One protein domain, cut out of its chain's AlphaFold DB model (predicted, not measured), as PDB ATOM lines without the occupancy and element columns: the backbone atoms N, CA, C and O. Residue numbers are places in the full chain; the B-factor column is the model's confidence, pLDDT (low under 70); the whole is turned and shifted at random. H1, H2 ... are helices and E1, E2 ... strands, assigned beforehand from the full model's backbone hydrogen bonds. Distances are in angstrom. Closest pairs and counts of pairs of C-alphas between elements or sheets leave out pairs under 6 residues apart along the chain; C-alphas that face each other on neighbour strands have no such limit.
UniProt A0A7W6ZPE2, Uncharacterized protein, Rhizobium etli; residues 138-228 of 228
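Overview. This is residues 138 to 228 of the 228 residues of an uncharacterized protein of Rhizobium etli (UniProt A0A7W6ZPE2). A strongly twisted ribbon of three strands, in which the long hairpin of E2 and E3 runs along the longest axis and the shorter E1 is paired beside E2, has two small helices, H1 and H2, that only graze it. The unnamed stretch 146 to 162 runs from H1 to H2 and pairs briefly with E3 on its way, while the last residues, 222 to 228, stick out free as a tail. The printed part has 91 residues, with two named helices and then three named strands along the chain, H1 H2 E1 E2 E3; the sheet has the order E1, E2, E3 and is antiparallel throughout. The class is mixed, helices and strands, though only 39 of the 91 residues are in named elements. The whole is only just loose, close to compact, with a radius of gyration of the C-alphas of 14.9 A, and its outline is elongated, with spans of 54 by 32 by 25 A.

Along the chain. The printed part begins at Pro 138, with its C-alpha at (-40.802, 42.333, -13.044). H1 is residues 142 to 145, 4.9 A from first to last C-alpha, and begins with C-alpha 142 at (-37.968, 31.115, -13.941). H2 is residues 163 to 171, with a length of 12.6 A. E1 is residues 185 to 189, 13.1 A long. E2, the longest strand, is residues 192 to 202 and measures 30.5 A. E3 is residues 210 to 219, 26.8 A long, and ends with C-alpha 219 at (-28.540, 42.419, -16.781).

Arrangement. The sheet is a meander, each strand the antiparallel neighbour of the one before; E2 is its inner strand, and E1 and E3 are its edge strands. Its C-alphas lie up to 5.5 A off the best plane through them. E1 and E2 form a hairpin with an angle of 129 degrees between their directions; N 187 and O 194 are 3.0 A apart, and N 196 and O 185 are 2.8 A apart, within hydrogen-bond range. E2 and E3 form a second hairpin at 159 degrees; N 197 and O 215 are 2.9 A apart, and N 201 and O 211 are 2.8 A apart, also within hydrogen-bond range. Residues 139 to 140 pair with residues 187 to 188 of E1, parallel. Residues 159 to 160 pair with residues 215 to 216 of E3, antiparallel. H1 is on the sheet but only grazes it, with its residues 142 to 145; the closest C-alphas of H1 and E1 are those of Gly 142 and Ile 189, 4.3 A apart. H2 is on the sheet and also only grazes it, with its residues 163 to 169; its closest C-alphas with E3 are those of Ile 166 and Val 214, 7.8 A apart. H1 and H2 are close but not clearly touching, with the closest C-alphas, those of Leu 144 and Phe 165, 7.0 A apart. In H2 every O i to N i+4 pair is within hydrogen-bond range, while H1 is too short for such a pair and has its one O i to N i+3 pair within range.

Size, cuts and confidence. The two C-alphas farthest apart are those of Leu 207 and Thr 228, at 54.9 A. The printed part has no cut and ends at residue 228, the chain's last. The links from H1 to H2, 17 residues, and from H2 to E1, 13 residues, are long; that from E1 to E2 is tight and that from E2 to E3 is short. Residues 222 to 228 stand free. The mean pLDDT of the printed part is 79.9, and 19 residues are under 70: residues 178 to 181, 203 to 210 and 222 to 228.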
ATOM      1  N   PRO A 138     -40.940  42.914 -11.711       77.38
ATOM      2  CA  PRO A 138     -40.802  42.333 -13.044       77.38
ATOM      3  C   PRO A 138     -41.459  40.949 -13.132       77.38
ATOM      4  O   PRO A 138     -41.479  40.182 -12.171       77.38
ATOM      5  N   TYR A 139     -41.983  40.600 -14.307       86.75
ATOM      6  CA  TYR A 139     -42.622  39.301 -14.519       86.75
ATOM      7  C   TYR A 139     -41.562  38.182 -14.540       86.75
ATOM      8  O   TYR A 139     -40.815  38.072 -15.512       86.75
ATOM      9  N   ASP A 140     -41.470  37.377 -13.474       89.75
ATOM     10  CA  ASP A 140     -40.496  36.275 -13.375       89.75
ATOM     11  C   ASP A 140     -40.968  35.030 -14.153       89.75
ATOM     12  O   ASP A 140     -42.032  34.462 -13.886       89.75
ATOM     13  N   ILE A 141     -40.151  34.586 -15.113       90.62
ATOM     14  CA  ILE A 141     -40.377  33.385 -15.935       90.62
ATOM     15  C   ILE A 141     -39.419  32.230 -15.620       90.62
ATOM     16  O   ILE A 141     -39.268  31.309 -16.426       90.62
ATOM     17  N   GLY A 142     -38.807  32.212 -14.434       90.44
ATOM     18  CA  GLY A 142     -37.968  31.115 -13.941       90.44
ATOM     19  C   GLY A 142     -38.624  29.734 -14.075       90.44
ATOM     20  O   GLY A 142     -37.969  28.752 -14.419       90.44
ATOM     21  N   TYR A 143     -39.953  29.658 -13.943       89.19
ATOM     22  CA  TYR A 143     -40.716  28.422 -14.152       89.19
ATOM     23  C   TYR A 143     -40.647  27.861 -15.590       89.19
ATOM     24  O   TYR A 143     -40.809  26.655 -15.770       89.19
ATOM     25  N   LEU A 144     -40.397  28.700 -16.607       90.38
ATOM     26  CA  LEU A 144     -40.147  28.282 -17.997       90.38
ATOM     27  C   LEU A 144     -38.677  27.922 -18.231       90.38
ATOM     28  O   LEU A 144     -38.370  27.029 -19.020       90.38
ATOM     29  N   ALA A 145     -37.772  28.641 -17.568       89.00
ATOM     30  CA  ALA A 145     -36.331  28.460 -17.679       89.00
ATOM     31  C   ALA A 145     -35.847  27.156 -17.019       89.00
ATOM     32  O   ALA A 145     -34.966  26.476 -17.550       89.00
ATOM     33  N   GLY A 146     -36.465  26.794 -15.889       88.44
ATOM     34  CA  GLY A 146     -36.124  25.636 -15.071       88.44
ATOM     35  C   GLY A 146     -34.852  25.846 -14.243       88.44
ATOM     36  O   GLY A 146     -33.938  26.557 -14.645       88.44
ATOM     37  N   LEU A 147     -34.760  25.161 -13.097       86.50
ATOM     38  CA  LEU A 147     -33.737  25.378 -12.053       86.50
ATOM     39  C   LEU A 147     -32.262  25.297 -12.508       86.50
ATOM     40  O   LEU A 147     -31.376  25.714 -11.772       86.50
ATOM     41  N   LEU A 148     -31.984  24.743 -13.693       88.31
ATOM     42  CA  LEU A 148     -30.637  24.625 -14.271       88.31
ATOM     43  C   LEU A 148     -30.320  25.734 -15.294       88.31
ATOM     44  O   LEU A 148     -29.369  25.606 -16.073       88.31
ATOM     45  N   TRP A 149     -31.118  26.803 -15.338       91.12
ATOM     46  CA  TRP A 149     -30.871  27.948 -16.209       91.12
ATOM     47  C   TRP A 149     -29.523  28.597 -15.896       91.12
ATOM     48  O   TRP A 149     -29.255  29.036 -14.780       91.12
ATOM     49  N   ASN A 150     -28.663  28.672 -16.908       89.94
ATOM     50  CA  ASN A 150     -27.342  29.262 -16.770       89.94
ATOM     51  C   ASN A 150     -27.362  30.715 -17.263       89.94
ATOM     52  O   ASN A 150     -27.310  30.970 -18.469       89.94
ATOM     53  N   HIS A 151     -27.406  31.643 -16.309       89.25
ATOM     54  CA  HIS A 151     -27.466  33.084 -16.535       89.25
ATOM     55  C   HIS A 151     -26.274  33.627 -17.344       89.25
ATOM     56  O   HIS A 151     -26.499  34.360 -18.306       89.25
ATOM     57  N   SER A 152     -25.040  33.171 -17.078       84.62
ATOM     58  CA  SER A 152     -23.824  33.643 -17.778       84.62
ATOM     59  C   SER A 152     -23.747  33.239 -19.255       84.62
ATOM     60  O   SER A 152     -22.872  33.666 -20.004       84.62
ATOM     61  N   ARG A 153     -24.690  32.420 -19.738       83.94
ATOM     62  CA  ARG A 153     -24.844  32.171 -21.177       83.94
ATOM     63  C   ARG A 153     -25.592  33.285 -21.905       83.94
ATOM     64  O   ARG A 153     -25.647  33.206 -23.130       83.94
ATOM     65  N   TRP A 154     -26.168  34.266 -21.213       82.69
ATOM     66  CA  TRP A 154     -27.039  35.300 -21.793       82.69
ATOM     67  C   TRP A 154     -26.485  36.723 -21.677       82.69
ATOM     68  O   TRP A 154     -27.189  37.683 -21.995       82.69
ATOM     69  N   ASP A 155     -25.224  36.843 -21.263       71.06
ATOM     70  CA  ASP A 155     -24.507  38.110 -21.159       71.06
ATOM     71  C   ASP A 155     -24.447  38.851 -22.514       71.06
ATOM     72  O   ASP A 155     -24.684  38.285 -23.590       71.06
ATOM     73  N   ASN A 156     -24.183  40.160 -22.450       71.94
ATOM     74  CA  ASN A 156     -24.256  41.080 -23.590       71.94
ATOM     75  C   ASN A 156     -23.482  40.562 -24.825       71.94
ATOM     76  O   ASN A 156     -22.353  40.094 -24.676       71.94
ATOM     77  N   PRO A 157     -24.048  40.648 -26.050       74.69
ATOM     78  CA  PRO A 157     -25.154  41.520 -26.476       74.69
ATOM     79  C   PRO A 157     -26.567  40.898 -26.395       74.69
ATOM     80  O   PRO A 157     -27.495  41.412 -27.031       74.69
ATOM     81  N   GLY A 158     -26.741  39.798 -25.655       82.44
ATOM     82  CA  GLY A 158     -27.993  39.035 -25.589       82.44
ATOM     83  C   GLY A 158     -28.163  38.041 -26.744       82.44
ATOM     84  O   GLY A 158     -27.411  38.043 -27.721       82.44
ATOM     85  N   LYS A 159     -29.150  37.148 -26.628       89.88
ATOM     86  CA  LYS A 159     -29.368  36.019 -27.555       89.88
ATOM     87  C   LYS A 159     -30.828  35.892 -27.969       89.88
ATOM     88  O   LYS A 159     -31.710  36.410 -27.296       89.88
ATOM     89  N   LEU A 160     -31.084  35.185 -29.071       90.25
ATOM     90  CA  LEU A 160     -32.440  34.896 -29.543       90.25
ATOM     91  C   LEU A 160     -33.268  34.237 -28.426       90.25
ATOM     92  O   LEU A 160     -32.856  33.220 -27.864       90.25
ATOM     93  N   MET A 161     -34.418  34.823 -28.102       90.62
ATOM     94  CA  MET A 161     -35.312  34.327 -27.061       90.62
ATOM     95  C   MET A 161     -35.867  32.939 -27.451       90.62
ATOM     96  O   MET A 161     -36.255  32.745 -28.607       90.62
ATOM     97  N   PRO A 162     -35.946  31.965 -26.521       90.44
ATOM     98  CA  PRO A 162     -36.519  30.654 -26.815       90.44
ATOM     99  C   PRO A 162     -37.989  30.764 -27.239       90.44
ATOM    100  O   PRO A 162     -38.754  31.516 -26.637       90.44
ATOM    101  N   LEU A 163     -38.411  29.970 -28.229       86.75
ATOM    102  CA  LEU A 163     -39.777  30.029 -28.769       86.75
ATOM    103  C   LEU A 163     -40.857  29.837 -27.692       86.75
ATOM    104  O   LEU A 163     -41.867  30.528 -27.721       86.75
ATOM    105  N   GLU A 164     -40.632  28.954 -26.717       87.62
ATOM    106  CA  GLU A 164     -41.580  28.719 -25.616       87.62
ATOM    107  C   GLU A 164     -41.792  29.978 -24.756       87.62
ATOM    108  O   GLU A 164     -42.912  30.263 -24.338       87.62
ATOM    109  N   PHE A 165     -40.742  30.785 -24.549       90.75
ATOM    110  CA  PHE A 165     -40.848  32.051 -23.814       90.75
ATOM    111  C   PHE A 165     -41.653  33.061 -24.637       90.75
ATOM    112  O   PHE A 165     -42.524  33.733 -24.093       90.75
ATOM    113  N   ILE A 166     -41.419  33.123 -25.955       89.00
ATOM    114  CA  ILE A 166     -42.189  33.976 -26.874       89.00
ATOM    115  C   ILE A 166     -43.678  33.588 -26.854       89.00
ATOM    116  O   ILE A 166     -44.548  34.457 -26.809       89.00
ATOM    117  N   LEU A 167     -43.989  32.290 -26.862       87.62
ATOM    118  CA  LEU A 167     -45.368  31.801 -26.828       87.62
ATOM    119  C   LEU A 167     -46.061  32.099 -25.491       87.62
ATOM    120  O   LEU A 167     -47.226  32.492 -25.502       87.62
ATOM    121  N   GLU A 168     -45.381  31.940 -24.354       88.31
ATOM    122  CA  GLU A 168     -45.992  32.189 -23.043       88.31
ATOM    123  C   GLU A 168     -46.138  33.687 -22.747       88.31
ATOM    124  O   GLU A 168     -47.243  34.155 -22.471       88.31
ATOM    125  N   LEU A 169     -45.061  34.465 -22.909       87.44
ATOM    126  CA  LEU A 169     -45.080  35.922 -22.749       87.44
ATOM    127  C   LEU A 169     -46.047  36.584 -23.747       87.44
ATOM    128  O   LEU A 169     -46.706  37.570 -23.416       87.44
ATOM    129  N   GLY A 170     -46.205  36.013 -24.945       84.69
ATOM    130  CA  GLY A 170     -47.181  36.458 -25.938       84.69
ATOM    131  C   GLY A 170     -48.637  36.353 -25.467       84.69
ATOM    132  O   GLY A 170     -49.419  37.269 -25.726       84.69
ATOM    133  N   LYS A 171     -49.009  35.300 -24.719       84.00
ATOM    134  CA  LYS A 171     -50.369  35.139 -24.157       84.00
ATOM    135  C   LYS A 171     -50.701  36.241 -23.155       84.00
ATOM    136  O   LYS A 171     -51.799  36.793 -23.190       84.00
ATOM    137  N   VAL A 172     -49.743  36.578 -22.291       84.62
ATOM    138  CA  VAL A 172     -49.874  37.639 -21.278       84.62
ATOM    139  C   VAL A 172     -49.551  39.038 -21.824       84.62
ATOM    140  O   VAL A 172     -49.610  40.011 -21.082       84.62
ATOM    141  N   LYS A 173     -49.261  39.159 -23.131       81.81
ATOM    142  CA  LYS A 173     -48.865  40.403 -23.826       81.81
ATOM    143  C   LYS A 173     -47.612  41.074 -23.239       81.81
ATOM    144  O   LYS A 173     -47.409  42.270 -23.430       81.81
ATOM    145  N   HIS A 174     -46.751  40.299 -22.584       83.88
ATOM    146  CA  HIS A 174     -45.514  40.748 -21.934       83.88
ATOM    147  C   HIS A 174     -44.300  40.599 -22.869       83.88
ATOM    148  O   HIS A 174     -43.255  40.065 -22.505       83.88
ATOM    149  N   LEU A 175     -44.471  41.049 -24.115       85.06
ATOM    150  CA  LEU A 175     -43.434  41.147 -25.145       85.06
ATOM    151  C   LEU A 175     -43.520  42.511 -25.844       85.06
ATOM    152  O   LEU A 175     -44.612  43.089 -25.905       85.06
ATOM    153  N   PRO A 176     -42.433  42.984 -26.483       78.56
ATOM    154  CA  PRO A 176     -42.512  44.110 -27.403       78.56
ATOM    155  C   PRO A 176     -43.386  43.721 -28.606       78.56
ATOM    156  O   PRO A 176     -42.996  42.927 -29.464       78.56
ATOM    157  N   GLY A 177     -44.608  44.248 -28.644       70.44
ATOM    158  CA  GLY A 177     -45.580  44.021 -29.707       70.44
ATOM    159  C   GLY A 177     -45.488  45.071 -30.821       70.44
ATOM    160  O   GLY A 177     -44.700  46.011 -30.738       70.44
ATOM    161  N   PRO A 178     -46.336  44.986 -31.863       66.81
ATOM    162  CA  PRO A 178     -46.266  45.891 -33.016       66.81
ATOM    163  C   PRO A 178     -46.415  47.384 -32.679       66.81
ATOM    164  O   PRO A 178     -45.886  48.228 -33.394       66.81
ATOM    165  N   ARG A 179     -47.129  47.722 -31.593       65.56
ATOM    166  CA  ARG A 179     -47.362  49.114 -31.154       65.56
ATOM    167  C   ARG A 179     -46.278  49.659 -30.218       65.56
ATOM    168  O   ARG A 179     -46.149  50.868 -30.089       65.56
ATOM    169  N   ASN A 180     -45.509  48.780 -29.582       69.62
ATOM    170  CA  ASN A 180     -44.467  49.093 -28.601       69.62
ATOM    171  C   ASN A 180     -43.132  48.421 -28.975       69.62
ATOM    172  O   ASN A 180     -42.323  48.102 -28.115       69.62
ATOM    173  N   GLN A 181     -42.888  48.230 -30.275       67.81
ATOM    174  CA  GLN A 181     -41.741  47.498 -30.837       67.81
ATOM    175  C   GLN A 181     -40.362  48.074 -30.457       67.81
ATOM    176  O   GLN A 181     -39.365  47.365 -30.532       67.81
ATOM    177  N   TYR A 182     -40.321  49.350 -30.064       70.94
ATOM    178  CA  TYR A 182     -39.125  50.065 -29.606       70.94
ATOM    179  C   TYR A 182     -39.037  50.190 -28.078       70.94
ATOM    180  O   TYR A 182     -38.115  50.825 -27.579       70.94
ATOM    181  N   GLN A 183     -39.998  49.636 -27.333       79.31
ATOM    182  CA  GLN A 183     -39.973  49.605 -25.873       79.31
ATOM    183  C   GLN A 183     -39.514  48.215 -25.425       79.31
ATOM    184  O   GLN A 183     -40.256  47.241 -25.601       79.31
ATOM    185  N   PRO A 184     -38.302  48.093 -24.860       84.06
ATOM    186  CA  PRO A 184     -37.842  46.831 -24.311       84.06
ATOM    187  C   PRO A 184     -38.746  46.399 -23.152       84.06
ATOM    188  O   PRO A 184     -39.167  47.225 -22.342       84.06
ATOM    189  N   THR A 185     -39.064  45.109 -23.066       88.94
ATOM    190  CA  THR A 185     -39.893  44.575 -21.976       88.94
ATOM    191  C   THR A 185     -39.007  43.987 -20.887       88.94
ATOM    192  O   THR A 185     -38.211  43.091 -21.161       88.94
ATOM    193  N   GLN A 186     -39.141  44.485 -19.657       91.31
ATOM    194  CA  GLN A 186     -38.402  43.980 -18.498       91.31
ATOM    195  C   GLN A 186     -39.080  42.736 -17.917       91.31
ATOM    196  O   GLN A 186     -40.308  42.674 -17.804       91.31
ATOM    197  N   LEU A 187     -38.275  41.749 -17.546       91.69
ATOM    198  CA  LEU A 187     -38.708  40.490 -16.948       91.69
ATOM    199  C   LEU A 187     -37.612  39.954 -16.020       91.69
ATOM    200  O   LEU A 187     -36.459  40.379 -16.103       91.69
ATOM    201  N   GLU A 188     -37.964  39.020 -15.147       92.62
ATOM    202  CA  GLU A 188     -36.996  38.307 -14.309       92.62
ATOM    203  C   GLU A 188     -36.905  36.834 -14.722       92.62
ATOM    204  O   GLU A 188     -37.815  36.271 -15.335       92.62
ATOM    205  N   ILE A 189     -35.778  36.204 -14.408       91.50
ATOM    206  CA  ILE A 189     -35.636  34.748 -14.424       91.50
ATOM    207  C   ILE A 189     -34.962  34.383 -13.106       91.50
ATOM    208  O   ILE A 189     -33.811  34.754 -12.900       91.50
ATOM    209  N   HIS A 190     -35.667  33.691 -12.210       91.75
ATOM    210  CA  HIS A 190     -35.158  33.362 -10.867       91.75
ATOM    211  C   HIS A 190     -34.673  34.597 -10.077       91.75
ATOM    212  O   HIS A 190     -33.686  34.525  -9.345       91.75
ATOM    213  N   GLY A 191     -35.332  35.744 -10.248       88.56
ATOM    214  CA  GLY A 191     -34.920  37.019  -9.653       88.56
ATOM    215  C   GLY A 191     -33.724  37.739 -10.299       88.56
ATOM    216  O   GLY A 191     -33.414  38.849  -9.870       88.56
ATOM    217  N   GLU A 192     -33.058  37.185 -11.321       90.44
ATOM    218  CA  GLU A 192     -32.082  37.941 -12.130       90.44
ATOM    219  C   GLU A 192     -32.789  38.743 -13.225       90.44
ATOM    220  O   GLU A 192     -33.746  38.267 -13.840       90.44
ATOM    221  N   HIS A 193     -32.309  39.961 -13.488       91.62
ATOM    222  CA  HIS A 193     -32.970  40.889 -14.405       91.62
ATOM    223  C   HIS A 193     -32.651  40.599 -15.873       91.62
ATOM    224  O   HIS A 193     -31.500  40.393 -16.268       91.62
ATOM    225  N   TYR A 194     -33.682  40.698 -16.704       91.88
ATOM    226  CA  TYR A 194     -33.589  40.542 -18.143       91.88
ATOM    227  C   TYR A 194     -34.419  41.581 -18.892       91.88
ATOM    228  O   TYR A 194     -35.457  42.052 -18.425       91.88
ATOM    229  N   THR A 195     -33.984  41.867 -20.116       91.56
ATOM    230  CA  THR A 195     -34.717  42.705 -21.062       91.56
ATOM    231  C   THR A 195     -34.979  41.939 -22.355       91.56
ATOM    232  O   THR A 195     -34.081  41.298 -22.903       91.56
ATOM    233  N   ALA A 196     -36.213  42.012 -22.851       91.12
ATOM    234  CA  ALA A 196     -36.622  41.497 -24.151       91.12
ATOM    235  C   ALA A 196     -36.729  42.639 -25.178       91.12
ATOM    236  O   ALA A 196     -37.516  43.569 -24.997       91.12
ATOM    237  N   GLU A 197     -35.973  42.551 -26.273       89.69
ATOM    238  CA  GLU A 197     -35.911  43.546 -27.354       89.69
ATOM    239  C   GLU A 197     -36.275  42.925 -28.704       89.69
ATOM    240  O   GLU A 197     -35.816  41.833 -29.026       89.69
ATOM    241  N   VAL A 198     -37.022  43.636 -29.552       88.81
ATOM    242  CA  VAL A 198     -37.188  43.238 -30.959       88.81
ATOM    243  C   VAL A 198     -36.055  43.826 -31.789       88.81
ATOM    244  O   VAL A 198     -35.895  45.043 -31.860       88.81
ATOM    245  N   ARG A 199     -35.304  42.964 -32.478       86.06
ATOM    246  CA  ARG A 199     -34.264  43.365 -33.431       86.06
ATOM    247  C   ARG A 199     -34.658  42.949 -34.844       86.06
ATOM    248  O   ARG A 199     -35.156  41.844 -35.075       86.06
ATOM    249  N   ALA A 200     -34.443  43.854 -35.793       81.88
ATOM    250  CA  ALA A 200     -34.528  43.538 -37.210       81.88
ATOM    251  C   ALA A 200     -33.274  42.756 -37.614       81.88
ATOM    252  O   ALA A 200     -32.152  43.195 -37.377       81.88
ATOM    253  N   THR A 201     -33.476  41.598 -38.229       74.31
ATOM    254  CA  THR A 201     -32.418  40.742 -38.769       74.31
ATOM    255  C   THR A 201     -32.659  40.579 -40.270       74.31
ATOM    256  O   THR A 201     -33.816  40.407 -40.669       74.31
ATOM    257  N   PRO A 202     -31.627  40.656 -41.128       70.56
ATOM    258  CA  PRO A 202     -31.782  40.350 -42.546       70.56
ATOM    259  C   PRO A 202     -32.381  38.952 -42.710       70.56
ATOM    260  O   PRO A 202     -31.892  38.001 -42.101       70.56
ATOM    261  N   ASN A 203     -33.453  38.824 -43.494       68.69
ATOM    262  CA  ASN A 203     -33.994  37.516 -43.837       68.69
ATOM    263  C   ASN A 203     -33.277  37.007 -45.100       68.69
ATOM    264  O   ASN A 203     -33.523  37.570 -46.167       68.69
ATOM    265  N   PRO A 204     -32.412  35.977 -45.025       65.50
ATOM    266  CA  PRO A 204     -31.711  35.470 -46.206       65.50
ATOM    267  C   PRO A 204     -32.669  34.887 -47.257       65.50
ATOM    268  O   PRO A 204     -32.329  34.862 -48.437       65.50
ATOM    269  N   ASP A 205     -33.877  34.482 -46.852       66.62
ATOM    270  CA  ASP A 205     -34.876  33.868 -47.729       66.62
ATOM    271  C   ASP A 205     -35.705  34.902 -48.522       66.62
ATOM    272  O   ASP A 205     -36.572  34.529 -49.315       66.62
ATOM    273  N   VAL A 206     -35.487  36.211 -48.315       64.88
ATOM    274  CA  VAL A 206     -36.246  37.286 -48.979       64.88
ATOM    275  C   VAL A 206     -35.313  38.415 -49.420       64.88
ATOM    276  O   VAL A 206     -34.801  39.160 -48.588       64.88
ATOM    277  N   LEU A 207     -35.187  38.605 -50.742       57.44
ATOM    278  CA  LEU A 207     -34.347  39.629 -51.401       57.44
ATOM    279  C   LEU A 207     -34.428  41.030 -50.768       57.44
ATOM    280  O   LEU A 207     -33.420  41.726 -50.698       57.44
ATOM    281  N   PHE A 208     -35.609  41.422 -50.281       52.69
ATOM    282  CA  PHE A 208     -35.824  42.642 -49.500       52.69
ATOM    283  C   PHE A 208     -36.748  42.367 -48.302       52.69
ATOM    284  O   PHE A 208     -37.871  42.864 -48.237       52.69
ATOM    285  N   GLY A 209     -36.300  41.534 -47.357       56.12
ATOM    286  CA  GLY A 209     -37.052  41.222 -46.138       56.12
ATOM    287  C   GLY A 209     -36.224  41.347 -44.861       56.12
ATOM    288  O   GLY A 209     -35.103  40.853 -44.772       56.12
ATOM    289  N   GLN A 210     -36.805  41.961 -43.829       64.25
ATOM    290  CA  GLN A 210     -36.282  41.911 -42.463       64.25
ATOM    291  C   GLN A 210     -37.151  40.968 -41.630       64.25
ATOM    292  O   GLN A 210     -38.347  41.212 -41.458       64.25
ATOM    293  N   SER A 211     -36.556  39.906 -41.086       72.62
ATOM    294  CA  SER A 211     -37.201  39.093 -40.057       72.62
ATOM    295  C   SER A 211     -37.057  39.803 -38.710       72.62
ATOM    296  O   SER A 211     -36.006  40.366 -38.397       72.62
ATOM    297  N   ARG A 212     -38.120  39.825 -37.906       77.75
ATOM    298  CA  ARG A 212     -38.100  40.455 -36.583       77.75
ATOM    299  C   ARG A 212     -37.997  39.379 -35.525       77.75
ATOM    300  O   ARG A 212     -38.856  38.507 -35.443       77.75
ATOM    301  N   GLN A 213     -36.937  39.452 -34.737       86.44
ATOM    302  CA  GLN A 213     -36.584  38.443 -33.752       86.44
ATOM    303  C   GLN A 213     -36.526  39.088 -32.369       86.44
ATOM    304  O   GLN A 213     -36.007  40.195 -32.224       86.44
ATOM    305  N   VAL A 214     -37.072  38.408 -31.359       88.56
ATOM    306  CA  VAL A 214     -36.975  38.856 -29.965       88.56
ATOM    307  C   VAL A 214     -35.662  38.344 -29.388       88.56
ATOM    308  O   VAL A 214     -35.416  37.140 -29.380       88.56
ATOM    309  N   TYR A 215     -34.824  39.250 -28.901       91.12
ATOM    310  CA  TYR A 215     -33.597  38.952 -28.179       91.12
ATOM    311  C   TYR A 215     -33.827  39.143 -26.684       91.12
ATOM    312  O   TYR A 215     -34.472  40.100 -26.266       91.12
ATOM    313  N   LEU A 216     -33.290  38.224 -25.894       91.75
ATOM    314  CA  LEU A 216     -33.264  38.253 -24.441       91.75
ATOM    315  C   LEU A 216     -31.846  38.632 -23.990       91.75
ATOM    316  O   LEU A 216     -30.864  38.013 -24.414       91.75
ATOM    317  N   ILE A 217     -31.747  39.665 -23.158       91.56
ATOM    318  CA  ILE A 217     -30.498  40.298 -22.720       91.56
ATOM    319  C   ILE A 217     -30.422  40.198 -21.203       91.56
ATOM    320  O   ILE A 217     -31.366  40.590 -20.519       91.56
ATOM    321  N   HIS A 218     -29.320  39.661 -20.688       92.62
ATOM    322  CA  HIS A 218     -29.078  39.548 -19.255       92.62
ATOM    323  C   HIS A 218     -28.500  40.848 -18.683       92.62
ATOM    324  O   HIS A 218     -27.531  41.393 -19.218       92.62
ATOM    325  N   HIS A 219     -29.063  41.309 -17.569       89.38
ATOM    326  CA  HIS A 219     -28.540  42.419 -16.781       89.38
ATOM    327  C   HIS A 219     -28.132  41.889 -15.403       89.38
ATOM    328  O   HIS A 219     -28.934  41.984 -14.470       89.38
ATOM    329  N   PRO A 220     -26.918  41.317 -15.265       82.50
ATOM    330  CA  PRO A 220     -26.469  40.777 -13.988       82.50
ATOM    331  C   PRO A 220     -26.561  41.863 -12.920       82.50
ATOM    332  O   PRO A 220     -26.050  42.974 -13.112       82.50
ATOM    333  N   ARG A 221     -27.217  41.555 -11.795       73.94
ATOM    334  CA  ARG A 221     -27.255  42.462 -10.642       73.94
ATOM    335  C   ARG A 221     -25.817  42.687 -10.182       73.94
ATOM    336  O   ARG A 221     -25.163  41.760  -9.715       73.94
ATOM    337  N   GLY A 222     -25.313  43.904 -10.410       61.34
ATOM    338  CA  GLY A 222     -23.885  44.207 -10.345       61.34
ATOM    339  C   GLY A 222     -23.249  43.710  -9.051       61.34
ATOM    340  O   GLY A 222     -23.590  44.186  -7.969       61.34
ATOM    341  N   GLY A 223     -22.313  42.764  -9.175       48.12
ATOM    342  CA  GLY A 223     -21.456  42.386  -8.061       48.12
ATOM    343  C   GLY A 223     -20.735  43.630  -7.556       48.12
ATOM    344  O   GLY A 223     -20.232  44.414  -8.362       48.12
ATOM    345  N   LEU A 224     -20.727  43.820  -6.235       43.19
ATOM    346  CA  LEU A 224     -20.075  44.955  -5.588       43.19
ATOM    347  C   LEU A 224     -18.654  45.106  -6.136       43.19
ATOM    348  O   LEU A 224     -17.809  44.229  -5.943       43.19
ATOM    349  N   SER A 225     -18.395  46.222  -6.813       40.09
ATOM    350  CA  SER A 225     -17.049  46.607  -7.206       40.09
ATOM    351  C   SER A 225     -16.275  46.957  -5.938       40.09
ATOM    352  O   SER A 225     -16.323  48.096  -5.469       40.09
ATOM    353  N   PHE A 226     -15.588  45.970  -5.365       43.47
ATOM    354  CA  PHE A 226     -14.583  46.207  -4.339       43.47
ATOM    355  C   PHE A 226     -13.417  46.954  -4.988       43.47
ATOM    356  O   PHE A 226     -12.510  46.349  -5.554       43.47
ATOM    357  N   GLY A 227     -13.489  48.284  -4.949       44.78
ATOM    358  CA  GLY A 227     -12.336  49.133  -5.196       44.78
ATOM    359  C   GLY A 227     -11.329  48.945  -4.066       44.78
ATOM    360  O   GLY A 227     -11.683  49.089  -2.895       44.78
ATOM    361  N   THR A 228     -10.098  48.622  -4.445       46.34
ATOM    362  CA  THR A 228      -8.889  48.669  -3.615       46.34
ATOM    363  C   THR A 228      -7.937  49.681  -4.221       46.34
ATOM    364  O   THR A 228      -7.711  49.540  -5.446       46.34
TER     365      THR A 228